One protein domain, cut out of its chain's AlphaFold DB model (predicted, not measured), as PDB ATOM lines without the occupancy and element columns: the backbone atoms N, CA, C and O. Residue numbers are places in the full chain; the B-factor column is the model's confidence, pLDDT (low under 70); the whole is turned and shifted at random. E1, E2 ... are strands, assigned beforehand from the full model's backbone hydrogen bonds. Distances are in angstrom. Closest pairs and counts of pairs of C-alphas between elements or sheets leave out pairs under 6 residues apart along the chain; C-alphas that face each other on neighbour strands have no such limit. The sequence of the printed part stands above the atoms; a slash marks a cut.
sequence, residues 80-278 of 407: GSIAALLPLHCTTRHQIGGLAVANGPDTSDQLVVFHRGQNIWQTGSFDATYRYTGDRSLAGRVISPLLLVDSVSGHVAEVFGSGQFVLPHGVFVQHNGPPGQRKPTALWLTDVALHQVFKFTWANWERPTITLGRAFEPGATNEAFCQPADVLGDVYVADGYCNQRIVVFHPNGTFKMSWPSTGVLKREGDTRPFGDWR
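Overview. This is residues 80 to 278 of the 407 residues of an uncharacterized protein of Protopolystoma xenopodis (UniProt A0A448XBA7). With little regular structure, three twisted sheets stand in a row like part of a propeller, E5 to E8 between E1 to E4 and E9 to E12. The 199 printed residues include twelve named strands, numbered along the chain and in sheet order, antiparallel; the class is all strand, with 70 residues in named elements. The whole is compact, radius of gyration of the C-alphas 17.7 A, spanning 58 by 44 by 28 A.

Along the chain. E5, residues 168 to 176, begins at C-alpha 168 (32.917, 28.934, -42.748); E6 is 183 to 191, each 24.8 A long. E7 is 196 to 201, E8 210 to 212; E1 96 to 102, E2 110 to 115, E3 146 to 150, E4 156 to 160; E9 228 to 232, E10 236 to 239, E11 245 to 249, E12 255 to 260.

Arrangement. Each sheet is a meander, neighbours antiparallel in turn. In hairpin E5 and E6, N 172 and O 188 are within hydrogen-bond range, 2.9 A. E5's closest C-alphas are His 169 to Gly 97 of E1, 4.0 A, and Gly 170 to Asp 230 of E9, 4.4 A.

Size, cuts and confidence. The printed part has no cut. Links E2 to E3 and E8 to E9 are long. Residues 263 to 278 are among 37 under pLDDT 70.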
ATOM      1  N   GLY A  80      21.538  26.682 -64.527       28.42
ATOM      2  CA  GLY A  80      21.887  28.052 -64.865       28.42
ATOM      3  C   GLY A  80      23.030  28.420 -63.930       28.42
ATOM      4  O   GLY A  80      22.910  28.243 -62.722       28.42
ATOM      5  N   SER A  81      24.181  28.747 -64.505       34.25
ATOM      6  CA  SER A  81      25.456  28.879 -63.813       34.25
ATOM      7  C   SER A  81      25.308  29.514 -62.425       34.25
ATOM      8  O   SER A  81      25.038  30.703 -62.328       34.25
ATOM      9  N   ILE A  82      25.588  28.762 -61.354       36.41
ATOM     10  CA  ILE A  82      25.833  29.341 -60.015       36.41
ATOM     11  C   ILE A  82      26.933  30.420 -60.104       36.41
ATOM     12  O   ILE A  82      26.913  31.406 -59.375       36.41
ATOM     13  N   ALA A  83      27.829  30.305 -61.093       36.03
ATOM     14  CA  ALA A  83      28.819  31.323 -61.437       36.03
ATOM     15  C   ALA A  83      28.231  32.688 -61.869       36.03
ATOM     16  O   ALA A  83      28.964  33.669 -61.864       36.03
ATOM     17  N   ALA A  84      26.949  32.774 -62.240       33.69
ATOM     18  CA  ALA A  84      26.289  34.020 -62.647       33.69
ATOM     19  C   ALA A  84      25.552  34.734 -61.496       33.69
ATOM     20  O   ALA A  84      25.068  35.846 -61.691       33.69
ATOM     21  N   LEU A  85      25.449  34.109 -60.317       41.19
ATOM     22  CA  LEU A  85      24.635  34.595 -59.190       41.19
ATOM     23  C   LEU A  85      25.456  35.208 -58.054       41.19
ATOM     24  O   LEU A  85      24.904  35.868 -57.178       41.19
ATOM     25  N   LEU A  86      26.777  35.044 -58.093       42.81
ATOM     26  CA  LEU A  86      27.697  35.779 -57.240       42.81
ATOM     27  C   LEU A  86      28.200  36.988 -58.041       42.81
ATOM     28  O   LEU A  86      28.931  36.792 -59.014       42.81
ATOM     29  N   PRO A  87      27.867  38.238 -57.674       34.56
ATOM     30  CA  PRO A  87      28.515  39.412 -58.240       34.56
ATOM     31  C   PRO A  87      29.921  39.511 -57.636       34.56
ATOM     32  O   PRO A  87      30.217  40.391 -56.836       34.56
ATOM     33  N   LEU A  88      30.791  38.557 -57.953       42.09
ATOM     34  CA  LEU A  88      32.155  38.512 -57.455       42.09
ATOM     35  C   LEU A  88      33.080  38.503 -58.662       42.09
ATOM     36  O   LEU A  88      33.000  37.650 -59.543       42.09
ATOM     37  N   HIS A  89      33.911  39.537 -58.716       32.75
ATOM     38  CA  HIS A  89      34.892  39.767 -59.760       32.75
ATOM     39  C   HIS A  89      35.665  38.476 -60.078       32.75
ATOM     40  O   HIS A  89      36.067  37.733 -59.185       32.75
ATOM     41  N   CYS A  90      35.859  38.229 -61.374       31.27
ATOM     42  CA  CYS A  90      36.325  36.991 -62.008       31.27
ATOM     43  C   CYS A  90      37.792  36.588 -61.686       31.27
ATOM     44  O   CYS A  90      38.480  36.012 -62.521       31.27
ATOM     45  N   THR A  91      38.313  36.896 -60.494       38.00
ATOM     46  CA  THR A  91      39.727  36.682 -60.130       38.00
ATOM     47  C   THR A  91      39.960  36.081 -58.740       38.00
ATOM     48  O   THR A  91      41.101  35.753 -58.419       38.00
ATOM     49  N   THR A  92      38.937  35.896 -57.899       48.19
ATOM     50  CA  THR A  92      39.117  35.363 -56.533       48.19
ATOM     51  C   THR A  92      38.756  33.881 -56.438       48.19
ATOM     52  O   THR A  92      37.659  33.486 -56.829       48.19
ATOM     53  N   ARG A  93      39.650  33.054 -55.871       59.38
ATOM     54  CA  ARG A  93      39.328  31.673 -55.468       59.38
ATOM     55  C   ARG A  93      38.237  31.725 -54.398       59.38
ATOM     56  O   ARG A  93      38.526  32.046 -53.252       59.38
ATOM     57  N   HIS A  94      37.002  31.425 -54.775       75.00
ATOM     58  CA  HIS A  94      35.875  31.397 -53.852       75.00
ATOM     59  C   HIS A  94      35.661  29.970 -53.342       75.00
ATOM     60  O   HIS A  94      35.583  29.034 -54.136       75.00
ATOM     61  N   GLN A  95      35.597  29.797 -52.022       85.75
ATOM     62  CA  GLN A  95      35.395  28.495 -51.390       85.75
ATOM     63  C   GLN A  95      34.015  28.434 -50.736       85.75
ATOM     64  O   GLN A  95      33.686  29.266 -49.887       85.75
ATOM     65  N   ILE A  96      33.236  27.418 -51.106       88.94
ATOM     66  CA  ILE A  96      32.011  27.046 -50.398       88.94
ATOM     67  C   ILE A  96      32.411  26.173 -49.207       88.94
ATOM     68  O   ILE A  96      33.220  25.257 -49.356       88.94
ATOM     69  N   GLY A  97      31.915  26.525 -48.023       87.06
ATOM     70  CA  GLY A  97      32.098  25.754 -46.797       87.06
ATOM     71  C   GLY A  97      31.069  24.637 -46.682       87.06
ATOM     72  O   GLY A  97      31.443  23.511 -46.366       87.06
ATOM     73  N   GLY A  98      29.804  24.940 -46.996       89.19
ATOM     74  CA  GLY A  98      28.723  23.966 -46.940       89.19
ATOM     75  C   GLY A  98      27.436  24.428 -47.622       89.19
ATOM     76  O   GLY A  98      27.263  25.606 -47.957       89.19
ATOM     77  N   LEU A  99      26.536  23.466 -47.832       90.06
ATOM     78  CA  LEU A  99      25.228  23.635 -48.460       90.06
ATOM     79  C   LEU A  99      24.159  22.907 -47.641       90.06
ATOM     80  O   LEU A  99      24.377  21.782 -47.200       90.06
ATOM     81  N   ALA A 100      22.987  23.517 -47.485       89.88
ATOM     82  CA  ALA A 100      21.841  22.865 -46.856       89.88
ATOM     83  C   ALA A 100      20.531  23.276 -47.526       89.88
ATOM     84  O   ALA A 100      20.405  24.388 -48.032       89.88
ATOM     85  N   VAL A 101      19.541  22.388 -47.512       86.19
ATOM     86  CA  VAL A 101      18.214  22.674 -48.063       86.19
ATOM     87  C   VAL A 101      17.286  23.153 -46.949       86.19
ATOM     88  O   VAL A 101      17.158  22.527 -45.898       86.19
ATOM     89  N   ALA A 102      16.625  24.278 -47.188       86.25
ATOM     90  CA  ALA A 102      15.560  24.823 -46.369       86.25
ATOM     91  C   ALA A 102      14.223  24.649 -47.103       86.25
ATOM     92  O   ALA A 102      13.891  25.399 -48.020       86.25
ATOM     93  N   ASN A 103      13.451  23.645 -46.692       74.38
ATOM     94  CA  ASN A 103      12.118  23.407 -47.237       74.38
ATOM     95  C   ASN A 103      11.141  24.468 -46.710       74.38
ATOM     96  O   ASN A 103      10.947  24.601 -45.501       74.38
ATOM     97  N   GLY A 104      10.524  25.231 -47.609       52.12
ATOM     98  CA  GLY A 104       9.417  26.117 -47.261       52.12
ATOM     99  C   GLY A 104       8.110  25.325 -47.146       52.12
ATOM    100  O   GLY A 104       7.931  24.342 -47.860       52.12
ATOM    101  N   PRO A 105       7.156  25.737 -46.293       43.28
ATOM    102  CA  PRO A 105       5.881  25.034 -46.164       43.28
ATOM    103  C   PRO A 105       5.033  25.029 -47.447       43.28
ATOM    104  O   PRO A 105       4.213  24.132 -47.596       43.28
ATOM    105  N   ASP A 106       5.241  25.979 -48.370       51.22
ATOM    106  CA  ASP A 106       4.420  26.149 -49.581       51.22
ATOM    107  C   ASP A 106       5.180  26.746 -50.797       51.22
ATOM    108  O   ASP A 106       4.562  27.138 -51.789       51.22
ATOM    109  N   THR A 107       6.515  26.825 -50.758       52.28
ATOM    110  CA  THR A 107       7.354  27.450 -51.807       52.28
ATOM    111  C   THR A 107       8.378  26.468 -52.373       52.28
ATOM    112  O   THR A 107       8.615  25.418 -51.784       52.28
ATOM    113  N   SER A 108       8.978  26.799 -53.522       62.97
ATOM    114  CA  SER A 108      10.184  26.133 -54.027       62.97
ATOM    115  C   SER A 108      11.224  25.992 -52.913       62.97
ATOM    116  O   SER A 108      11.377  26.901 -52.091       62.97
ATOM    117  N   ASP A 109      11.919  24.853 -52.878       74.75
ATOM    118  CA  ASP A 109      12.983  24.608 -51.907       74.75
ATOM    119  C   ASP A 109      14.007  25.743 -51.973       74.75
ATOM    120  O   ASP A 109      14.380  26.202 -53.060       74.75
ATOM    121  N   GLN A 110      14.464  26.215 -50.820       85.31
ATOM    122  CA  GLN A 110      15.537  27.196 -50.754       85.31
ATOM    123  C   GLN A 110      16.846  26.492 -50.413       85.31
ATOM    124  O   GLN A 110      16.890  25.561 -49.615       85.31
ATOM    125  N   LEU A 111      17.933  26.943 -51.020       90.00
ATOM    126  CA  LEU A 111      19.284  26.496 -50.742       90.00
ATOM    127  C   LEU A 111      19.961  27.520 -49.832       90.00
ATOM    128  O   LEU A 111      20.078  28.690 -50.186       90.00
ATOM    129  N   VAL A 112      20.438  27.073 -48.677       93.12
ATOM    130  CA  VAL A 112      21.359  27.832 -47.835       93.12
ATOM    131  C   VAL A 112      22.778  27.547 -48.311       93.12
ATOM    132  O   VAL A 112      23.227  26.399 -48.297       93.12
ATOM    133  N   VAL A 113      23.487  28.592 -48.724       93.44
ATOM    134  CA  VAL A 113      24.897  28.533 -49.123       93.44
ATOM    135  C   VAL A 113      25.736  29.203 -48.051       93.44
ATOM    136  O   VAL A 113      25.520  30.377 -47.759       93.44
ATOM    137  N   PHE A 114      26.711  28.482 -47.496       95.19
ATOM    138  CA  PHE A 114      27.663  29.023 -46.532       95.19
ATOM    139  C   PHE A 114      29.057  29.077 -47.154       95.19
ATOM    140  O   PHE A 114      29.646  28.043 -47.475       95.19
ATOM    141  N   HIS A 115      29.584  30.280 -47.377       92.94
ATOM    142  CA  HIS A 115      30.809  30.493 -48.145       92.94
ATOM    143  C   HIS A 115      31.845  31.339 -47.411       92.94
ATOM    144  O   HIS A 115      31.524  32.192 -46.587       92.94
ATOM    145  N   ARG A 116      33.117  31.186 -47.790       92.31
ATOM    146  CA  ARG A 116      34.249  31.873 -47.143       92.31
ATOM    147  C   ARG A 116      34.534  33.273 -47.691       92.31
ATOM    148  O   ARG A 116      35.386  33.975 -47.159       92.31
ATOM    149  N   GLY A 117      33.810  33.699 -48.728       88.94
ATOM    150  CA  GLY A 117      33.949  35.035 -49.309       88.94
ATOM    151  C   GLY A 117      35.368  35.266 -49.821       88.94
ATOM    152  O   GLY A 117      35.812  34.561 -50.727       88.94
ATOM    153  N   GLN A 118      36.056  36.249 -49.241       86.06
ATOM    154  CA  GLN A 118      37.449  36.579 -49.540       86.06
ATOM    155  C   GLN A 118      38.470  35.699 -48.802       86.06
ATOM    156  O   GLN A 118      39.637  35.660 -49.193       86.06
ATOM    157  N   ASN A 119      38.056  35.007 -47.738       89.75
ATOM    158  CA  ASN A 119      38.956  34.198 -46.929       89.75
ATOM    159  C   ASN A 119      39.202  32.846 -47.604       89.75
ATOM    160  O   ASN A 119      38.279  32.182 -48.079       89.75
ATOM    161  N   ILE A 120      40.463  32.419 -47.623       87.06
ATOM    162  CA  ILE A 120      40.881  31.150 -48.224       87.06
ATOM    163  C   ILE A 120      41.434  30.264 -47.120       87.06
ATOM    164  O   ILE A 120      42.407  30.622 -46.457       87.06
ATOM    165  N   TRP A 121      40.848  29.079 -46.965       89.12
ATOM    166  CA  TRP A 121      41.466  28.035 -46.169       89.12
ATOM    167  C   TRP A 121      42.536  27.318 -46.994       89.12
ATOM    168  O   TRP A 121      42.253  26.716 -48.034       89.12
ATOM    169  N   GLN A 122      43.771  27.417 -46.518       85.88
ATOM    170  CA  GLN A 122      44.980  26.838 -47.099       85.88
ATOM    171  C   GLN A 122      45.955  26.353 -46.012       85.88
ATOM    172  O   GLN A 122      45.779  26.673 -44.835       85.88
ATOM    173  N   THR A 123      47.021  25.649 -46.404       83.25
ATOM    174  CA  THR A 123      48.009  25.029 -45.497       83.25
ATOM    175  C   THR A 123      48.574  25.978 -44.434       83.25
ATOM    176  O   THR A 123      48.767  25.568 -43.301       83.25
ATOM    177  N   GLY A 124      48.792  27.256 -44.760       86.75
ATOM    178  CA  GLY A 124      49.347  28.249 -43.827       86.75
ATOM    179  C   GLY A 124      48.328  28.985 -42.949       86.75
ATOM    180  O   GLY A 124      48.692  29.975 -42.325       86.75
ATOM    181  N   SER A 125      47.056  28.570 -42.934       90.56
ATOM    182  CA  SER A 125      45.997  29.296 -42.199       90.56
ATOM    183  C   SER A 125      46.064  29.096 -40.685       90.56
ATOM    184  O   SER A 125      45.418  29.831 -39.942       90.56
ATOM    185  N   PHE A 126      46.803  28.084 -40.235       94.19
ATOM    186  CA  PHE A 126      46.917  27.694 -38.839       94.19
ATOM    187  C   PHE A 126      48.382  27.456 -38.477       94.19
ATOM    188  O   PHE A 126      49.177  27.067 -39.334       94.19
ATOM    189  N   ASP A 127      48.735  27.704 -37.218       91.50
ATOM    190  CA  ASP A 127      50.035  27.327 -36.672       91.50
ATOM    191  C   ASP A 127      50.084  25.833 -36.299       91.50
ATOM    192  O   ASP A 127      49.104  25.099 -36.446       91.50
ATOM    193  N   ALA A 128      51.233  25.374 -35.797       86.88
ATOM    194  CA  ALA A 128      51.431  23.983 -35.382       86.88
ATOM    195  C   ALA A 128      50.517  23.543 -34.219       86.88
ATOM    196  O   ALA A 128      50.360  22.353 -33.979       86.88
ATOM    197  N   THR A 129      49.904  24.492 -33.505       88.81
ATOM    198  CA  THR A 129      48.939  24.241 -32.424       88.81
ATOM    199  C   THR A 129      47.492  24.435 -32.879       88.81
ATOM    200  O   THR A 129      46.592  24.558 -32.052       88.81
ATOM    201  N   TYR A 130      47.265  24.463 -34.195       92.94
ATOM    202  CA  TYR A 130      45.966  24.649 -34.834       92.94
ATOM    203  C   TYR A 130      45.302  25.995 -34.538       92.94
ATOM    204  O   TYR A 130      44.093  26.112 -34.710       92.94
ATOM    205  N   ARG A 131      46.041  27.035 -34.129       95.62
ATOM    206  CA  ARG A 131      45.458  28.376 -33.949       95.62
ATOM    207  C   ARG A 131      45.504  29.155 -35.252       95.62
ATOM    208  O   ARG A 131      46.522  29.172 -35.938       95.62
ATOM    209  N   TYR A 132      44.411  29.841 -35.577       97.00
ATOM    210  CA  TYR A 132      44.306  30.618 -36.813       97.00
ATOM    211  C   TYR A 132      45.332  31.761 -36.868       97.00
ATOM    212  O   TYR A 132      45.393  32.578 -35.948       97.00
ATOM    213  N   THR A 133      46.130  31.851 -37.928       96.06
ATOM    214  CA  THR A 133      47.235  32.827 -38.059       96.06
ATOM    215  C   THR A 133      46.857  34.090 -38.833       96.06
ATOM    216  O   THR A 133      47.627  35.049 -38.836       96.06
ATOM    217  N   GLY A 134      45.692  34.104 -39.489       93.12
ATOM    218  CA  GLY A 134      45.201  35.265 -40.233       93.12
ATOM    219  C   GLY A 134      44.661  36.386 -39.341       93.12
ATOM    220  O   GLY A 134      44.786  36.359 -38.115       93.12
ATOM    221  N   ASP A 135      44.028  37.382 -39.964       93.50
ATOM    222  CA  ASP A 135      43.435  38.513 -39.248       93.50
ATOM    223  C   ASP A 135      42.265  38.053 -38.360       93.50
ATOM    224  O   ASP A 135      41.244  37.558 -38.839       93.50
ATOM    225  N   ARG A 136      42.423  38.212 -37.042       93.75
ATOM    226  CA  ARG A 136      41.419  37.839 -36.031       93.75
ATOM    227  C   ARG A 136      40.453  38.981 -35.691       93.75
ATOM    228  O   ARG A 136      39.506  38.770 -34.926       93.75
ATOM    229  N   SER A 137      40.691  40.182 -36.222       92.62
ATOM    230  CA  SER A 137      39.847  41.360 -36.018       92.62
ATOM    231  C   SER A 137      38.513  41.245 -36.768       92.62
ATOM    232  O   SER A 137      38.258  40.278 -37.487       92.62
ATOM    233  N   LEU A 138      37.637  42.246 -36.614       86.75
ATOM    234  CA  LEU A 138      36.404  42.330 -37.404       86.75
ATOM    235  C   LEU A 138      36.674  42.492 -38.909       86.75
ATOM    236  O   LEU A 138      35.857  42.052 -39.711       86.75
ATOM    237  N   ALA A 139      37.811  43.078 -39.300       88.31
ATOM    238  CA  ALA A 139      38.178  43.230 -40.709       88.31
ATOM    239  C   ALA A 139      38.533  41.885 -41.369       88.31
ATOM    240  O   ALA A 139      38.288  41.700 -42.559       88.31
ATOM    241  N   GLY A 140      39.026  40.922 -40.583       86.81
ATOM    242  CA  GLY A 140      39.290  39.552 -41.024       86.81
ATOM    243  C   GLY A 140      38.038  38.684 -41.180       86.81
ATOM    244  O   GLY A 140      38.135  37.514 -41.559       86.81
ATOM    245  N   ARG A 141      36.851  39.224 -40.884       93.69
ATOM    246  CA  ARG A 141      35.584  38.492 -40.966       93.69
ATOM    247  C   ARG A 141      35.037  38.484 -42.388       93.69
ATOM    248  O   ARG A 141      35.193  39.433 -43.158       93.69
ATOM    249  N   VAL A 142      34.340  37.408 -42.726       91.94
ATOM    250  CA  VAL A 142      33.682  37.260 -44.022       91.94
ATOM    251  C   VAL A 142      32.490  38.210 -44.100       91.94
ATOM    252  O   VAL A 142      31.651  38.274 -43.193       91.94
ATOM    253  N   ILE A 143      32.409  38.938 -45.211       89.25
ATOM    254  CA  ILE A 143      31.244  39.753 -45.549       89.25
ATOM    255  C   ILE A 143      30.246  38.861 -46.283       89.25
ATOM    256  O   ILE A 143      30.622  38.142 -47.207       89.25
ATOM    257  N   SER A 144      28.971  38.933 -45.891       90.12
ATOM    258  CA  SER A 144      27.878  38.186 -46.538       90.12
ATOM    259  C   SER A 144      28.098  36.662 -46.660       90.12
ATOM    260  O   SER A 144      27.921  36.127 -47.744       90.12
ATOM    261  N   PRO A 145      28.511  35.938 -45.602       93.31
ATOM    262  CA  PRO A 145      28.892  34.527 -45.708       93.31
ATOM    263  C   PRO A 145      27.730  33.567 -45.976       93.31
ATOM    264  O   PRO A 145      27.983  32.443 -46.405       93.31
ATOM    265  N   LEU A 146      26.485  33.964 -45.687       95.00
ATOM    266  CA  LEU A 146      25.300  33.124 -45.847       95.00
ATOM    267  C   LEU A 146      24.358  33.713 -46.886       95.00
ATOM    268  O   LEU A 146      23.987  34.884 -46.794       95.00
ATOM    269  N   LEU A 147      23.949  32.873 -47.835       94.19
ATOM    270  CA  LEU A 147      22.984  33.202 -48.877       94.19
ATOM    271  C   LEU A 147      21.801  32.241 -48.790       94.19
ATOM    272  O   LEU A 147      22.000  31.028 -48.734       94.19
ATOM    273  N   LEU A 148      20.585  32.775 -48.837       91.81
ATOM    274  CA  LEU A 148      19.369  31.998 -49.053       91.81
ATOM    275  C   LEU A 148      18.968  32.147 -50.516       91.81
ATOM    276  O   LEU A 148      18.671  33.249 -50.975       91.81
ATOM    277  N   VAL A 149      19.002  31.049 -51.255       88.88
ATOM    278  CA  VAL A 149      18.890  31.037 -52.713       88.88
ATOM    279  C   VAL A 149      17.672  30.224 -53.115       88.88
ATOM    280  O   VAL A 149      17.485  29.111 -52.642       88.88
ATOM    281  N   ASP A 150      16.838  30.745 -54.005       84.69
ATOM    282  CA  ASP A 150      15.774  29.946 -54.607       84.69
ATOM    283  C   ASP A 150      16.383  28.838 -55.482       84.69
ATOM    284  O   ASP A 150      17.132  29.124 -56.418       84.69
ATOM    285  N   SER A 151      16.078  27.571 -55.192       81.88
ATOM    286  CA  SER A 151      16.729  26.427 -55.857       81.88
ATOM    287  C   SER A 151      16.425  26.313 -57.355       81.88
ATOM    288  O   SER A 151      17.177  25.667 -58.086       81.88
ATOM    289  N   VAL A 152      15.342  26.941 -57.826       82.38
ATOM    290  CA  VAL A 152      14.866  26.830 -59.213       82.38
ATOM    291  C   VAL A 152      15.406  27.963 -60.081       82.38
ATOM    292  O   VAL A 152      15.969  27.725 -61.147       82.38
ATOM    293  N   SER A 153      15.214  29.204 -59.646       84.50
ATOM    294  CA  SER A 153      15.642  30.408 -60.364       84.50
ATOM    295  C   SER A 153      17.094  30.782 -60.081       84.50
ATOM    296  O   SER A 153      17.703  31.499 -60.877       84.50
ATOM    297  N   GLY A 154      17.639  30.330 -58.950       82.00
ATOM    298  CA  GLY A 154      18.934  30.755 -58.435       82.00
ATOM    299  C   GLY A 154      18.929  32.162 -57.824       82.00
ATOM    300  O   GLY A 154      19.980  32.660 -57.436       82.00
ATOM    301  N   HIS A 155      17.780  32.833 -57.722       83.94
ATOM    302  CA  HIS A 155      17.709  34.172 -57.143       83.94
ATOM    303  C   HIS A 155      18.112  34.166 -55.659       83.94
ATOM    304  O   HIS A 155      17.580  33.385 -54.868       83.94
ATOM    305  N   VAL A 156      19.006  35.078 -55.265       86.81
ATOM    306  CA  VAL A 156      19.392  35.275 -53.860       86.81
ATOM    307  C   VAL A 156      18.288  36.055 -53.150       86.81
ATOM    308  O   VAL A 156      18.115  37.250 -53.375       86.81
ATOM    309  N   ALA A 157      17.510  35.366 -52.320       87.88
ATOM    310  CA  ALA A 157      16.421  35.948 -51.548       87.88
ATOM    311  C   ALA A 157      16.939  36.752 -50.348       87.88
ATOM    312  O   ALA A 157      16.471  37.863 -50.108       87.88
ATOM    313  N   GLU A 158      17.917  36.210 -49.620       90.38
ATOM    314  CA  GLU A 158      18.486  36.848 -48.432       90.38
ATOM    315  C   GLU A 158      20.000  36.657 -48.358       90.38
ATOM    316  O   GLU A 158      20.550  35.668 -48.844       90.38
ATOM    317  N   VAL A 159      20.656  37.611 -47.699       92.25
ATOM    318  CA  VAL A 159      22.087  37.602 -47.403       92.25
ATOM    319  C   VAL A 159      22.280  37.995 -45.945       92.25
ATOM    320  O   VAL A 159      21.761  39.024 -45.512       92.25
ATOM    321  N   PHE A 160      23.014  37.191 -45.176       93.75
ATOM    322  CA  PHE A 160      23.152  37.402 -43.733       93.75
ATOM    323  C   PHE A 160      24.457  36.835 -43.149       93.75
ATOM    324  O   PHE A 160      25.311  36.307 -43.861       93.75
ATOM    325  N   GLY A 161      24.663  37.020 -41.837       92.94
ATOM    326  CA  GLY A 161      25.843  36.523 -41.109       92.94
ATOM    327  C   GLY A 161      27.116  37.369 -41.257       92.94
ATOM    328  O   GLY A 161      28.196  36.936 -40.851       92.94
ATOM    329  N   SER A 162      27.026  38.561 -41.854       92.62
ATOM    330  CA  SER A 162      28.191  39.413 -42.128       92.62
ATOM    331  C   SER A 162      28.942  39.787 -40.849       92.62
ATOM    332  O   SER A 162      28.329  40.182 -39.860       92.62
ATOM    333  N   GLY A 163      30.273  39.689 -40.873       91.88
ATOM    334  CA  GLY A 163      31.119  40.065 -39.736       91.88
ATOM    335  C   GLY A 163      31.201  39.021 -38.616       91.88
ATOM    336  O   GLY A 163      31.882  39.259 -37.622       91.88
ATOM    337  N   GLN A 164      30.541  37.866 -38.758       94.44
ATOM    338  CA  GLN A 164      30.456  36.864 -37.686       94.44
ATOM    339  C   GLN A 164      31.481  35.728 -37.858       94.44
ATOM    340  O   GLN A 164      32.056  35.256 -36.877       94.44
ATOM    341  N   PHE A 165      31.811  35.361 -39.098       97.06
ATOM    342  CA  PHE A 165      32.615  34.173 -39.427       97.06
ATOM    343  C   PHE A 165      33.986  34.522 -40.017       97.06
ATOM    344  O   PHE A 165      34.177  35.618 -40.541       97.06
ATOM    345  N   VAL A 166      34.936  33.591 -39.942       97.12
ATOM    346  CA  VAL A 166      36.301  33.697 -40.480       97.12
ATOM    347  C   VAL A 166      36.547  32.610 -41.525       97.12
ATOM    348  O   VAL A 166      36.806  32.940 -42.680       97.12
ATOM    349  N   LEU A 167      36.424  31.329 -41.166       96.44
ATOM    350  CA  LEU A 167      36.500  30.214 -42.114       96.44
ATOM    351  C   LEU A 167      35.253  29.320 -41.982       96.44
ATOM    352  O   LEU A 167      35.319  28.249 -41.374       96.44
ATOM    353  N   PRO A 168      34.125  29.740 -42.588       96.94
ATOM    354  CA  PRO A 168      32.917  28.934 -42.748       96.94
ATOM    355  C   PRO A 168      33.162  27.488 -43.187       96.94
ATOM    356  O   PRO A 168      33.960  27.232 -44.104       96.94
ATOM    357  N   HIS A 169      32.449  26.552 -42.561       95.25
ATOM    358  CA  HIS A 169      32.513  25.132 -42.887       95.25
ATOM    359  C   HIS A 169      31.120  24.480 -42.917       95.25
ATOM    360  O   HIS A 169      30.396  24.697 -43.884       95.25
ATOM    361  N   GLY A 170      30.721  23.718 -41.900       92.50
ATOM    362  CA  GLY A 170      29.454  22.985 -41.881       92.50
ATOM    363  C   GLY A 170      28.232  23.898 -41.789       92.50
ATOM    364  O   GLY A 170      28.283  24.966 -41.169       92.50
ATOM    365  N   VAL A 171      27.124  23.464 -42.395       94.56
ATOM    366  CA  VAL A 171      25.814  24.121 -42.318       94.56
ATOM    367  C   VAL A 171      24.706  23.080 -42.254       94.56
ATOM    368  O   VAL A 171      24.658  22.154 -43.058       94.56
ATOM    369  N   PHE A 172      23.780  23.270 -41.321       93.38
ATOM    370  CA  PHE A 172      22.623  22.407 -41.150       93.38
ATOM    371  C   PHE A 172      21.385  23.225 -40.818       93.38
ATOM    372  O   PHE A 172      21.389  24.070 -39.923       93.38
ATOM    373  N   VAL A 173      20.305  22.961 -41.548       91.88
ATOM    374  CA  VAL A 173      18.994  23.531 -41.258       91.88
ATOM    375  C   VAL A 173      18.248  22.531 -40.395       91.88
ATOM    376  O   VAL A 173      18.021  21.401 -40.808       91.88
ATOM    377  N   GLN A 174      17.875  22.957 -39.193       89.94
ATOM    378  CA  GLN A 174      17.013  22.179 -38.320       89.94
ATOM    379  C   GLN A 174      15.560  22.429 -38.712       89.94
ATOM    380  O   GLN A 174      15.137  23.584 -38.814       89.94
ATOM    381  N   HIS A 175      14.783  21.358 -38.855       87.38
ATOM    382  CA  HIS A 175      13.352  21.428 -39.132       87.38
ATOM    383  C   HIS A 175      12.529  20.807 -38.012       87.38
ATOM    384  O   HIS A 175      12.963  19.859 -37.367       87.38
ATOM    385  N   ASN A 176      11.300  21.294 -37.843       85.56
ATOM    386  CA  ASN A 176      10.277  20.659 -37.015       85.56
ATOM    387  C   ASN A 176       9.033  20.341 -37.846       85.56
ATOM    388  O   ASN A 176       8.694  21.064 -38.786       85.56
ATOM    389  N   GLY A 177       8.314  19.295 -37.443       79.06
ATOM    390  CA  GLY A 177       7.083  18.837 -38.084       79.06
ATOM    391  C   GLY A 177       7.250  17.489 -38.796       79.06
ATOM    392  O   GLY A 177       8.373  17.015 -38.989       79.06
ATOM    393  N   PRO A 178       6.133  16.840 -39.165       73.06
ATOM    394  CA  PRO A 178       6.170  15.550 -39.840       73.06
ATOM    395  C   PRO A 178       6.748  15.675 -41.262       73.06
ATOM    396  O   PRO A 178       6.732  16.770 -41.841       73.06
ATOM    397  N   PRO A 179       7.235  14.567 -41.854       68.38
ATOM    398  CA  PRO A 179       7.677  14.533 -43.247       68.38
ATOM    399  C   PRO A 179       6.656  15.190 -44.188       68.38
ATOM    400  O   PRO A 179       5.450  14.971 -44.073       68.38
ATOM    401  N   GLY A 180       7.131  16.041 -45.099       67.00
ATOM    402  CA  GLY A 180       6.275  16.809 -46.015       67.00
ATOM    403  C   GLY A 180       5.599  18.054 -45.419       67.00
ATOM    404  O   GLY A 180       4.952  18.784 -46.164       67.00
ATOM    405  N   GLN A 181       5.753  18.329 -44.117       71.56
ATOM    406  CA  GLN A 181       5.318  19.579 -43.459       71.56
ATOM    407  C   GLN A 181       6.425  20.195 -42.586       71.56
ATOM    408  O   GLN A 181       6.162  21.020 -41.708       71.56
ATOM    409  N   ARG A 182       7.673  19.770 -42.810       75.62
ATOM    410  CA  ARG A 182       8.854  20.229 -42.082       75.62
ATOM    411  C   ARG A 182       9.092  21.711 -42.346       75.62
ATOM    412  O   ARG A 182       9.317  22.111 -43.483       75.62
ATOM    413  N   LYS A 183       9.056  22.513 -41.285       85.81
ATOM    414  CA  LYS A 183       9.399  23.939 -41.323       85.81
ATOM    415  C   LYS A 183      10.761  24.152 -40.675       85.81
ATOM    416  O   LYS A 183      10.996  23.574 -39.613       85.81
ATOM    417  N   PRO A 184      11.635  24.977 -41.264       90.00
ATOM    418  CA  PRO A 184      12.919  25.284 -40.668       90.00
ATOM    419  C   PRO A 184      12.716  26.114 -39.393       90.00
ATOM    420  O   PRO A 184      11.877  27.015 -39.341       90.00
ATOM    421  N   THR A 185      13.458  25.779 -38.342       91.88
ATOM    422  CA  THR A 185      13.335  26.384 -37.004       91.88
ATOM    423  C   THR A 185      14.651  26.944 -36.483       91.88
ATOM    424  O   THR A 185      14.645  27.920 -35.727       91.88
ATOM    425  N   ALA A 186      15.780  26.390 -36.918       93.31
ATOM    426  CA  ALA A 186      17.100  26.908 -36.598       93.31
ATOM    427  C   ALA A 186      18.099  26.642 -37.727       93.31
ATOM    428  O   ALA A 186      17.910  25.752 -38.554       93.31
ATOM    429  N   LEU A 187      19.178  27.417 -37.726       94.88
ATOM    430  CA  LEU A 187      20.338  27.224 -38.583       94.88
ATOM    431  C   LEU A 187      21.563  26.972 -37.704       94.88
ATOM    432  O   LEU A 187      21.891  27.802 -36.853       94.88
ATOM    433  N   TRP A 188      22.224  25.841 -37.918       96.62
ATOM    434  CA  TRP A 188      23.458  25.451 -37.248       96.62
ATOM    435  C   TRP A 188      24.642  25.577 -38.197       96.62
ATOM    436  O   TRP A 188      24.536  25.243 -39.376       96.62
ATOM    437  N   LEU A 189      25.759  26.098 -37.692       97.56
ATOM    438  CA  LEU A 189      26.926  26.462 -38.497       97.56
ATOM    439  C   LEU A 189      28.214  26.121 -37.756       97.56
ATOM    440  O   LEU A 189      28.266  26.280 -36.537       97.56
ATOM    441  N   THR A 190      29.269  25.742 -38.475       98.31
ATOM    442  CA  THR A 190      30.612  25.574 -37.897       98.31
ATOM    443  C   THR A 190      31.633  26.507 -38.546       98.31
ATOM    444  O   THR A 190      31.546  26.837 -39.732       98.31
ATOM    445  N   ASP A 191      32.614  26.952 -37.763       98.38
ATOM    446  CA  ASP A 191      33.734  27.756 -38.254       98.38
ATOM    447  C   ASP A 191      35.059  27.176 -37.759       98.38
ATOM    448  O   ASP A 191      35.307  27.069 -36.551       98.38
ATOM    449  N   VAL A 192      35.922  26.805 -38.708       97.44
ATOM    450  CA  VAL A 192      37.175  26.108 -38.391       97.44
ATOM    451  C   VAL A 192      38.222  27.039 -37.788       97.44
ATOM    452  O   VAL A 192      38.995  26.601 -36.944       97.44
ATOM    453  N   ALA A 193      38.247  28.319 -38.170       97.75
ATOM    454  CA  ALA A 193      39.195  29.289 -37.620       97.75
ATOM    455  C   ALA A 193      38.793  29.742 -36.217       97.75
ATOM    456  O   ALA A 193      39.654  30.001 -35.374       97.75
ATOM    457  N   LEU A 194      37.488  29.837 -35.962       98.38
ATOM    458  CA  LEU A 194      36.978  30.194 -34.645       98.38
ATOM    459  C   LEU A 194      36.960  29.024 -33.678       98.38
ATOM    460  O   LEU A 194      36.926  29.291 -32.485       98.38
ATOM    461  N   HIS A 195      37.027  27.777 -34.152       98.12
ATOM    462  CA  HIS A 195      36.844  26.586 -33.318       98.12
ATOM    463  C   HIS A 195      35.474  26.584 -32.623       98.12
ATOM    464  O   HIS A 195      35.356  26.255 -31.440       98.12
ATOM    465  N   GLN A 196      34.437  27.012 -33.348       98.44
ATOM    466  CA  GLN A 196      33.113  27.255 -32.783       98.44
ATOM    467  C   GLN A 196      31.984  26.686 -33.638       98.44
ATOM    468  O   GLN A 196      32.100  26.543 -34.858       98.44
ATOM    469  N   VAL A 197      30.875  26.402 -32.958       98.38
ATOM    470  CA  VAL A 197      29.586  26.024 -33.543       98.38
ATOM    471  C   VAL A 197      28.547  27.062 -33.128       98.38
ATOM    472  O   VAL A 197      28.506  27.481 -31.970       98.38
ATOM    473  N   PHE A 198      27.700  27.482 -34.060       97.88
ATOM    474  CA  PHE A 198      26.727  28.553 -33.872       97.88
ATOM    475  C   PHE A 198      25.317  28.064 -34.173       97.88
ATOM    476  O   PHE A 198      25.122  27.293 -35.109       97.88
ATOM    477  N   LYS A 199      24.336  28.574 -33.426       96.75
ATOM    478  CA  LYS A 199      22.905  28.391 -33.696       96.75
ATOM    479  C   LYS A 199      22.223  29.733 -33.888       96.75
ATOM    480  O   LYS A 199      22.252  30.569 -32.984       96.75
ATOM    481  N   PHE A 200      21.497  29.893 -34.981       95.94
ATOM    482  CA  PHE A 200      20.566  30.999 -35.189       95.94
ATOM    483  C   PHE A 200      19.138  30.479 -35.113       95.94
ATOM    484  O   PHE A 200      18.835  29.407 -35.638       95.94
ATOM    485  N   THR A 201      18.250  31.241 -34.480       95.06
ATOM    486  CA  THR A 201      16.814  31.022 -34.671       95.06
ATOM    487  C   THR A 201      16.475  31.359 -36.116       95.06
ATOM    488  O   THR A 201      16.959  32.361 -36.641       95.06
ATOM    489  N   TRP A 202      15.666  30.523 -36.766       93.31
ATOM    490  CA  TRP A 202      15.305  30.750 -38.160       93.31
ATOM    491  C   TRP A 202      14.692  32.144 -38.371       93.31
ATOM    492  O   TRP A 202      13.892  32.598 -37.555       93.31
ATOM    493  N   ALA A 203      15.087  32.812 -39.455       91.06
ATOM    494  CA  ALA A 203      14.761  34.196 -39.806       91.06
ATOM    495  C   ALA A 203      15.245  35.277 -38.812       91.06
ATOM    496  O   ALA A 203      14.964  36.457 -39.011       91.06
ATOM    497  N   ASN A 204      15.997  34.917 -37.765       94.56
ATOM    498  CA  ASN A 204      16.639  35.865 -36.855       94.56
ATOM    499  C   ASN A 204      18.163  35.763 -36.977       94.56
ATOM    500  O   ASN A 204      18.820  34.968 -36.300       94.56
ATOM    501  N   TRP A 205      18.715  36.580 -37.874       93.06
ATOM    502  CA  TRP A 205      20.111  36.498 -38.305       93.06
ATOM    503  C   TRP A 205      21.053  37.510 -37.641       93.06
ATOM    504  O   TRP A 205      22.236  37.557 -37.982       93.06
ATOM    505  N   GLU A 206      20.548  38.334 -36.715       90.56
ATOM    506  CA  GLU A 206      21.320  39.425 -36.103       90.56
ATOM    507  C   GLU A 206      22.540  38.890 -35.343       90.56
ATOM    508  O   GLU A 206      23.658  39.370 -35.525       90.56
ATOM    509  N   ARG A 207      22.322  37.871 -34.508       93.12
ATOM    510  CA  ARG A 207      23.356  37.240 -33.687       93.12
ATOM    511  C   ARG A 207      23.002  35.779 -33.400       93.12
ATOM    512  O   ARG A 207      21.814  35.447 -33.351       93.12
ATOM    513  N   PRO A 208      23.994  34.912 -33.150       95.88
ATOM    514  CA  PRO A 208      23.728  33.545 -32.741       95.88
ATOM    515  C   PRO A 208      23.042  33.523 -31.371       95.88
ATOM    516  O   PRO A 208      23.416  34.241 -30.445       95.88
ATOM    517  N   THR A 209      22.046  32.657 -31.238       96.25
ATOM    518  CA  THR A 209      21.374  32.345 -29.966       96.25
ATOM    519  C   THR A 209      22.187  31.395 -29.094       96.25
ATOM    520  O   THR A 209      22.088  31.452 -27.873       96.25
ATOM    521  N   ILE A 210      23.005  30.540 -29.713       96.31
ATOM    522  CA  ILE A 210      23.961  29.662 -29.032       96.31
ATOM    523  C   ILE A 210      25.299  29.772 -29.753       96.31
ATOM    524  O   ILE A 210      25.354  29.773 -30.982       96.31
ATOM    525  N   THR A 211      26.374  29.855 -28.979       97.81
ATOM    526  CA  THR A 211      27.750  29.720 -29.459       97.81
ATOM    527  C   THR A 211      28.457  28.706 -28.572       97.81
ATOM    528  O   THR A 211      28.525  28.893 -27.359       97.81
ATOM    529  N   LEU A 212      28.946  27.629 -29.175       98.06
ATOM    530  CA  LEU A 212      29.691  26.561 -28.514       98.06
ATOM    531  C   LEU A 212      31.158  26.643 -28.939       98.06
ATOM    532  O   LEU A 212      31.440  26.927 -30.103       98.06
ATOM    533  N   GLY A 213      32.083  26.359 -28.023       97.50
ATOM    534  CA  GLY A 213      33.520  26.502 -28.260       97.50
ATOM    535  C   GLY A 213      34.062  27.889 -27.908       97.50
ATOM    536  O   GLY A 213      33.319  28.819 -27.579       97.50
ATOM    537  N   ARG A 214      35.384  28.045 -28.010       96.94
ATOM    538  CA  ARG A 214      36.104  29.271 -27.644       96.94
ATOM    539  C   ARG A 214      36.762  29.876 -28.877       96.94
ATOM    540  O   ARG A 214      37.561  29.222 -29.539       96.94
ATOM    541  N   ALA A 215      36.428  31.130 -29.171       97.44
ATOM    542  CA  ALA A 215      36.894  31.812 -30.373       97.44
ATOM    543  C   ALA A 215      38.431  31.802 -30.473       97.44
ATOM    544  O   ALA A 215      39.117  32.339 -29.606       97.44
ATOM    545  N   PHE A 216      38.957  31.233 -31.562       97.69
ATOM    546  CA  PHE A 216      40.396  31.128 -31.865       97.69
ATOM    547  C   PHE A 216      41.216  30.301 -30.862       97.69
ATOM    548  O   PHE A 216      42.449  30.419 -30.815       97.69
ATOM    549  N   GLU A 217      40.549  29.497 -30.041       97.12
ATOM    550  CA  GLU A 217      41.152  28.651 -29.020       97.12
ATOM    551  C   GLU A 217      40.809  27.185 -29.306       97.12
ATOM    552  O   GLU A 217      39.749  26.712 -28.892       97.12
ATOM    553  N   PRO A 218      41.694  26.454 -30.013       95.81
ATOM    554  CA  PRO A 218      41.526  25.024 -30.190       95.81
ATOM    555  C   PRO A 218      41.575  24.303 -28.843       95.81
ATOM    556  O   PRO A 218      42.344  24.662 -27.948       95.81
ATOM    557  N   GLY A 219      40.797  23.236 -28.726       89.81
ATOM    558  CA  GLY A 219      40.847  22.333 -27.588       89.81
ATOM    559  C   GLY A 219      40.064  21.051 -27.834       89.81
ATOM    560  O   GLY A 219      39.377  20.905 -28.842       89.81
ATOM    561  N   ALA A 220      40.179  20.119 -26.894       88.94
ATOM    562  CA  ALA A 220      39.487  18.833 -26.929       88.94
ATOM    563  C   ALA A 220      38.585  18.612 -25.702       88.94
ATOM    564  O   ALA A 220      38.090  17.510 -25.509       88.94
ATOM    565  N   THR A 221      38.350  19.631 -24.865       89.44
ATOM    566  CA  THR A 221      37.459  19.510 -23.694       89.44
ATOM    567  C   THR A 221      35.983  19.491 -24.114       89.44
ATOM    568  O   THR A 221      35.664  19.543 -25.303       89.44
ATOM    569  N   ASN A 222      35.056  19.414 -23.161       89.69
ATOM    570  CA  ASN A 222      33.616  19.440 -23.454       89.69
ATOM    571  C   ASN A 222      33.128  20.831 -23.910       89.69
ATOM    572  O   ASN A 222      32.042  20.960 -24.469       89.69
ATOM    573  N   GLU A 223      33.936  21.871 -23.688       89.94
ATOM    574  CA  GLU A 223      33.624  23.279 -23.953       89.94
ATOM    575  C   GLU A 223      34.482  23.889 -25.075       89.94
ATOM    576  O   GLU A 223      34.372  25.086 -25.349       89.94
ATOM    577  N   ALA A 224      35.366  23.103 -25.693       93.62
ATOM    578  CA  ALA A 224      36.278  23.546 -26.743       93.62
ATOM    579  C   ALA A 224      36.283  22.553 -27.911       93.62
ATOM    580  O   ALA A 224      36.134  21.351 -27.705       93.62
ATOM    581  N   PHE A 225      36.486  23.066 -29.124       97.50
ATOM    582  CA  PHE A 225      36.605  22.265 -30.343       97.50
ATOM    583  C   PHE A 225      37.964  22.474 -30.998       97.50
ATOM    584  O   PHE A 225      38.662  23.447 -30.717       97.50
ATOM    585  N   CYS A 226      38.319  21.603 -31.933       95.69
ATOM    586  CA  CYS A 226      39.479  21.764 -32.785       95.69
ATOM    587  C   CYS A 226      39.059  21.604 -34.250       95.69
ATOM    588  O   CYS A 226      39.005  20.498 -34.783       95.69
ATOM    589  N   GLN A 227      38.779  22.749 -34.894       96.31
ATOM    590  CA  GLN A 227      38.356  22.839 -36.292       96.31
ATOM    591  C   GLN A 227      37.118  21.953 -36.573       96.31
ATOM    592  O   GLN A 227      37.211  20.977 -37.320       96.31
ATOM    593  N   PRO A 228      35.953  22.267 -35.964       96.94
ATOM    594  CA  PRO A 228      34.741  21.468 -36.126       96.94
ATOM    595  C   PRO A 228      34.260  21.492 -37.583       96.94
ATOM    596  O   PRO A 228      34.057  22.557 -38.173       96.94
ATOM    597  N   ALA A 229      34.079  20.310 -38.162       92.88
ATOM    598  CA  ALA A 229      33.792  20.125 -39.576       92.88
ATOM    599  C   ALA A 229      32.291  20.179 -39.879       92.88
ATOM    600  O   ALA A 229      31.882  20.813 -40.843       92.88
ATOM    601  N   ASP A 230      31.442  19.559 -39.067       94.50
ATOM    602  CA  ASP A 230      30.024  19.442 -39.416       94.50
ATOM    603  C   ASP A 230      29.128  19.415 -38.181       94.50
ATOM    604  O   ASP A 230      29.602  19.165 -37.070       94.50
ATOM    605  N   VAL A 231      27.838  19.685 -38.376       94.75
ATOM    606  CA  VAL A 231      26.815  19.648 -37.324       94.75
ATOM    607  C   VAL A 231      25.485  19.157 -37.889       94.75
ATOM    608  O   VAL A 231      25.108  19.585 -38.971       94.75
ATOM    609  N   LEU A 232      24.750  18.291 -37.181       89.81
ATOM    610  CA  LEU A 232      23.404  17.859 -37.594       89.81
ATOM    611  C   LEU A 232      22.495  17.435 -36.435       89.81
ATOM    612  O   LEU A 232      22.950  17.276 -35.302       89.81
ATOM    613  N   GLY A 233      21.216  17.201 -36.752       82.31
ATOM    614  CA  GLY A 233      20.237  16.541 -35.880       82.31
ATOM    615  C   GLY A 233      20.041  17.244 -34.534       82.31
ATOM    616  O   GLY A 233      20.059  18.475 -34.456       82.31
ATOM    617  N   ASP A 234      19.908  16.450 -33.467       78.62
ATOM    618  CA  ASP A 234      19.925  16.908 -32.069       78.62
ATOM    619  C   ASP A 234      21.353  17.268 -31.599       78.62
ATOM    620  O   ASP A 234      21.848  16.791 -30.583       78.62
ATOM    621  N   VAL A 235      22.010  18.148 -32.361       90.81
ATOM    622  CA  VAL A 235      23.329  18.758 -32.113       90.81
ATOM    623  C   VAL A 235      24.473  17.752 -31.961       90.81
ATOM    624  O   VAL A 235      25.203  17.741 -30.967       90.81
ATOM    625  N   TYR A 236      24.670  16.946 -33.000       94.44
ATOM    626  CA  TYR A 236      25.862  16.124 -33.188       94.44
ATOM    627  C   TYR A 236      26.896  16.919 -33.975       94.44
ATOM    628  O   TYR A 236      26.606  17.368 -35.078       94.44
ATOM    629  N   VAL A 237      28.088  17.097 -33.415       96.31
ATOM    630  CA  VAL A 237      29.180  17.881 -33.998       96.31
ATOM    631  C   VAL A 237      30.332  16.951 -34.357       96.31
ATOM    632  O   VAL A 237      30.862  16.252 -33.491       96.31
ATOM    633  N   ALA A 238      30.752  16.980 -35.621       94.44
ATOM    634  CA  ALA A 238      31.996  16.364 -36.066       94.44
ATOM    635  C   ALA A 238      33.171  17.278 -35.716       94.44
ATOM    636  O   ALA A 238      33.488  18.224 -36.438       94.44
ATOM    637  N   ASP A 239      33.825  16.998 -34.598       94.50
ATOM    638  CA  ASP A 239      35.021  17.703 -34.150       94.50
ATOM    639  C   ASP A 239      36.249  16.961 -34.691       94.50
ATOM    640  O   ASP A 239      36.789  16.069 -34.029       94.50
ATOM    641  N   GLY A 240      36.573  17.227 -35.964       82.38
ATOM    642  CA  GLY A 240      37.169  16.201 -36.824       82.38
ATOM    643  C   GLY A 240      38.465  16.534 -37.560       82.38
ATOM    644  O   GLY A 240      39.077  15.610 -38.070       82.38
ATOM    645  N   TYR A 241      38.907  17.792 -37.670       84.94
ATOM    646  CA  TYR A 241      40.142  18.092 -38.422       84.94
ATOM    647  C   TYR A 241      41.417  17.931 -37.593       84.94
ATOM    648  O   TYR A 241      42.413  17.418 -38.099       84.94
ATOM    649  N   CYS A 242      41.389  18.365 -36.331       86.88
ATOM    650  CA  CYS A 242      42.483  18.145 -35.380       86.88
ATOM    651  C   CYS A 242      42.064  17.356 -34.131       86.88
ATOM    652  O   CYS A 242      42.922  16.946 -33.353       86.88
ATOM    653  N   ASN A 243      40.768  17.073 -33.991       88.62
ATOM    654  CA  ASN A 243      40.218  16.090 -33.062       88.62
ATOM    655  C   ASN A 243      39.649  14.889 -33.846       88.62
ATOM    656  O   ASN A 243      39.585  14.914 -35.071       88.62
ATOM    657  N   GLN A 244      39.265  13.820 -33.139       87.06
ATOM    658  CA  GLN A 244      38.746  12.575 -33.733       87.06
ATOM    659  C   GLN A 244      37.526  12.071 -32.953       87.06
ATOM    660  O   GLN A 244      37.514  10.964 -32.404       87.06
ATOM    661  N   ARG A 245      36.518  12.935 -32.804       89.69
ATOM    662  CA  ARG A 245      35.337  12.630 -31.989       89.69
ATOM    663  C   ARG A 245      34.055  13.199 -32.577       89.69
ATOM    664  O   ARG A 245      34.065  14.201 -33.291       89.69
ATOM    665  N   ILE A 246      32.951  12.578 -32.192       92.62
ATOM    666  CA  ILE A 246      31.615  13.149 -32.326       92.62
ATOM    667  C   ILE A 246      31.214  13.657 -30.944       92.62
ATOM    668  O   ILE A 246      31.318  12.930 -29.954       92.62
ATOM    669  N   VAL A 247      30.808  14.921 -30.867       94.44
ATOM    670  CA  VAL A 247      30.360  15.567 -29.627       94.44
ATOM    671  C   VAL A 247      28.875  15.854 -29.736       94.44
ATOM    672  O   VAL A 247      28.422  16.352 -30.760       94.44
ATOM    673  N   VAL A 248      28.124  15.566 -28.680       94.62
ATOM    674  CA  VAL A 248      26.671  15.726 -28.657       94.62
ATOM    675  C   VAL A 248      26.281  16.734 -27.599       94.62
ATOM    676  O   VAL A 248      26.749  16.670 -26.458       94.62
ATOM    677  N   PHE A 249      25.383  17.639 -27.966       94.25
ATOM    678  CA  PHE A 249      24.823  18.637 -27.066       94.25
ATOM    679  C   PHE A 249      23.312  18.490 -26.981       94.25
ATOM    680  O   PHE A 249      22.641  18.045 -27.903       94.25
ATOM    681  N   HIS A 250      22.749  18.921 -25.864       91.25
ATOM    682  CA  HIS A 250      21.323  19.186 -25.805       91.25
ATOM    683  C   HIS A 250      20.972  20.406 -26.683       91.25
ATOM    684  O   HIS A 250      21.819  21.281 -26.890       91.25
ATOM    685  N   PRO A 251      19.715  20.557 -27.145       86.56
ATOM    686  CA  PRO A 251      19.299  21.690 -27.985       86.56
ATOM    687  C   PRO A 251      19.499  23.088 -27.369       86.56
ATOM    688  O   PRO A 251      19.440  24.092 -28.091       86.56
ATOM    689  N   ASN A 252      19.698  23.154 -26.045       88.69
ATOM    690  CA  ASN A 252      20.024  24.353 -25.265       88.69
ATOM    691  C   ASN A 252      21.539  24.656 -25.202       88.69
ATOM    692  O   ASN A 252      21.923  25.664 -24.616       88.69
ATOM    693  N   GLY A 253      22.389  23.806 -25.787       90.94
ATOM    694  CA  GLY A 253      23.839  23.970 -25.845       90.94
ATOM    695  C   GLY A 253      24.627  23.333 -24.696       90.94
ATOM    696  O   GLY A 253      25.844  23.486 -24.661       90.94
ATOM    697  N   THR A 254      23.996  22.619 -23.759       93.44
ATOM    698  CA  THR A 254      24.740  21.906 -22.705       93.44
ATOM    699  C   THR A 254      25.302  20.591 -23.233       93.44
ATOM    700  O   THR A 254      24.585  19.849 -23.905       93.44
ATOM    701  N   PHE A 255      26.561  20.284 -22.911       94.38
ATOM    702  CA  PHE A 255      27.203  19.020 -23.281       94.38
ATOM    703  C   PHE A 255      26.379  17.819 -22.796       94.38
ATOM    704  O   PHE A 255      25.966  17.784 -21.637       94.38
ATOM    705  N   LYS A 256      26.153  16.848 -23.686       93.44
ATOM    706  CA  LYS A 256      25.460  15.588 -23.388       93.44
ATOM    707  C   LYS A 256      26.470  14.452 -23.260       93.44
ATOM    708  O   LYS A 256      26.553  13.811 -22.217       93.44
ATOM    709  N   MET A 257      27.227  14.196 -24.325       91.69
ATOM    710  CA  MET A 257      28.200  13.105 -24.397       91.69
ATOM    711  C   MET A 257      29.169  13.306 -25.568       91.69
ATOM    712  O   MET A 257      29.011  14.221 -26.374       91.69
ATOM    713  N   SER A 258      30.154  12.423 -25.691       91.44
ATOM    714  CA  SER A 258      31.005  12.332 -26.878       91.44
ATOM    715  C   SER A 258      31.613  10.943 -27.001       91.44
ATOM    716  O   SER A 258      31.873  10.312 -25.973       91.44
ATOM    717  N   TRP A 259      31.942  10.527 -28.219       88.62
ATOM    718  CA  TRP A 259      32.645   9.272 -28.484       88.62
ATOM    719  C   TRP A 259      33.683   9.415 -29.609       88.62
ATOM    720  O   TRP A 259      33.623  10.372 -30.389       88.62
ATOM    721  N   PRO A 260      34.658   8.490 -29.706       86.56
ATOM    722  CA  PRO A 260      35.645   8.478 -30.779       86.56
ATOM    723  C   PRO A 260      35.008   8.117 -32.117       86.56
ATOM    724  O   PRO A 260      34.212   7.186 -32.218       86.56
ATOM    725  N   SER A 261      35.420   8.806 -33.171       77.75
ATOM    726  CA  SER A 261      34.852   8.632 -34.510       77.75
ATOM    727  C   SER A 261      35.396   7.446 -35.305       77.75
ATOM    728  O   SER A 261      34.957   7.202 -36.422       77.75
ATOM    729  N   THR A 262      36.377   6.731 -34.759       70.12
ATOM    730  CA  THR A 262      37.029   5.576 -35.397       70.12
ATOM    731  C   THR A 262      36.473   4.238 -34.912       70.12
ATOM    732  O   THR A 262      37.021   3.182 -35.218       70.12
ATOM    733  N   GLY A 263      35.411   4.261 -34.097       58.78
ATOM    734  CA  GLY A 263      34.827   3.053 -33.499       58.78
ATOM    735  C   GLY A 263      35.724   2.392 -32.445       58.78
ATOM    736  O   GLY A 263      35.392   1.324 -31.937       58.78
ATOM    737  N   VAL A 264      36.856   3.016 -32.095       54.94
ATOM    738  CA  VAL A 264      37.737   2.565 -31.015       54.94
ATOM    739  C   VAL A 264      37.061   2.862 -29.679       54.94
ATOM    740  O   VAL A 264      36.882   4.018 -29.300       54.94
ATOM    741  N   LEU A 265      36.679   1.809 -28.960       44.88
ATOM    742  CA  LEU A 265      36.135   1.908 -27.607       44.88
ATOM    743  C   LEU A 265      37.263   2.166 -26.595       44.88
ATOM    744  O   LEU A 265      38.411   1.757 -26.793       44.88
ATOM    745  N   LYS A 266      36.937   2.825 -25.475       42.25
ATOM    746  CA  LYS A 266      37.837   2.884 -24.314       42.25
ATOM    747  C   LYS A 266      38.172   1.464 -23.856       42.25
ATOM    748  O   LYS A 266      37.283   0.617 -23.786       42.25
ATOM    749  N   ARG A 267      39.438   1.216 -23.501       41.06
ATOM    750  CA  ARG A 267      39.817  -0.024 -22.807       41.06
ATOM    751  C   ARG A 267      39.074  -0.110 -21.476       41.06
ATOM    752  O   ARG A 267      38.874   0.909 -20.812       41.06
ATOM    753  N   GLU A 268      38.710  -1.324 -21.080       34.44
ATOM    754  CA  GLU A 268      38.176  -1.600 -19.748       34.44
ATOM    755  C   GLU A 268      39.159  -1.063 -18.690       34.44
ATOM    756  O   GLU A 268      40.342  -1.407 -18.695       34.44
ATOM    757  N   GLY A 269      38.693  -0.133 -17.851       39.34
ATOM    758  CA  GLY A 269      39.515   0.567 -16.856       39.34
ATOM    759  C   GLY A 269      40.080   1.940 -17.265       39.34
ATOM    760  O   GLY A 269      40.663   2.606 -16.409       39.34
ATOM    761  N   ASP A 270      39.896   2.421 -18.505       47.69
ATOM    762  CA  ASP A 270      40.281   3.796 -18.881       47.69
ATOM    763  C   ASP A 270      39.229   4.812 -18.396       47.69
ATOM    764  O   ASP A 270      38.176   5.018 -19.007       47.69
ATOM    765  N   THR A 271      39.520   5.446 -17.260       44.78
ATOM    766  CA  THR A 271      38.645   6.419 -16.587       44.78
ATOM    767  C   THR A 271      38.838   7.856 -17.075       44.78
ATOM    768  O   THR A 271      38.109   8.744 -16.626       44.78
ATOM    769  N   ARG A 272      39.774   8.117 -18.004       46.22
ATOM    770  CA  ARG A 272      40.008   9.477 -18.513       46.22
ATOM    771  C   ARG A 272      38.741  10.016 -19.179       46.22
ATOM    772  O   ARG A 272      38.115   9.292 -19.958       46.22
ATOM    773  N   PRO A 273      38.324  11.265 -18.924       39.88
ATOM    774  CA  PRO A 273      37.206  11.874 -19.640       39.88
ATOM    775  C   PRO A 273      37.454  11.836 -21.152       39.88
ATOM    776  O   PRO A 273      38.589  12.018 -21.597       39.88
ATOM    777  N   PHE A 274      36.410  11.608 -21.959       44.19
ATOM    778  CA  PHE A 274      36.528  11.825 -23.403       44.19
ATOM    779  C   PHE A 274      36.810  13.321 -23.622       44.19
ATOM    780  O   PHE A 274      35.906  14.136 -23.507       44.19
ATOM    781  N   GLY A 275      38.076  13.683 -23.846       37.69
ATOM    782  CA  GLY A 275      38.517  15.077 -23.957       37.69
ATOM    783  C   GLY A 275      39.801  15.447 -23.205       37.69
ATOM    784  O   GLY A 275      40.312  16.546 -23.400       37.69
ATOM    785  N   ASP A 276      40.373  14.530 -22.417       36.84
ATOM    786  CA  ASP A 276      41.755  14.645 -21.899       36.84
ATOM    787  C   ASP A 276      42.774  13.912 -22.798       36.84
ATOM    788  O   ASP A 276      43.867  13.515 -22.389       36.84
ATOM    789  N   TRP A 277      42.407  13.699 -24.066       40.91
ATOM    790  CA  TRP A 277      43.278  13.096 -25.069       40.91
ATOM    791  C   TRP A 277      44.329  14.119 -25.496       40.91
ATOM    792  O   TRP A 277      44.205  14.786 -26.521       40.91
ATOM    793  N   ARG A 278      45.394  14.260 -24.703       31.80
ATOM    794  CA  ARG A 278      46.637  14.825 -25.225       31.80
ATOM    795  C   ARG A 278      47.224  13.792 -26.175       31.80
ATOM    796  O   ARG A 278      47.889  12.859 -25.734       31.80
TER     797      ARG A 278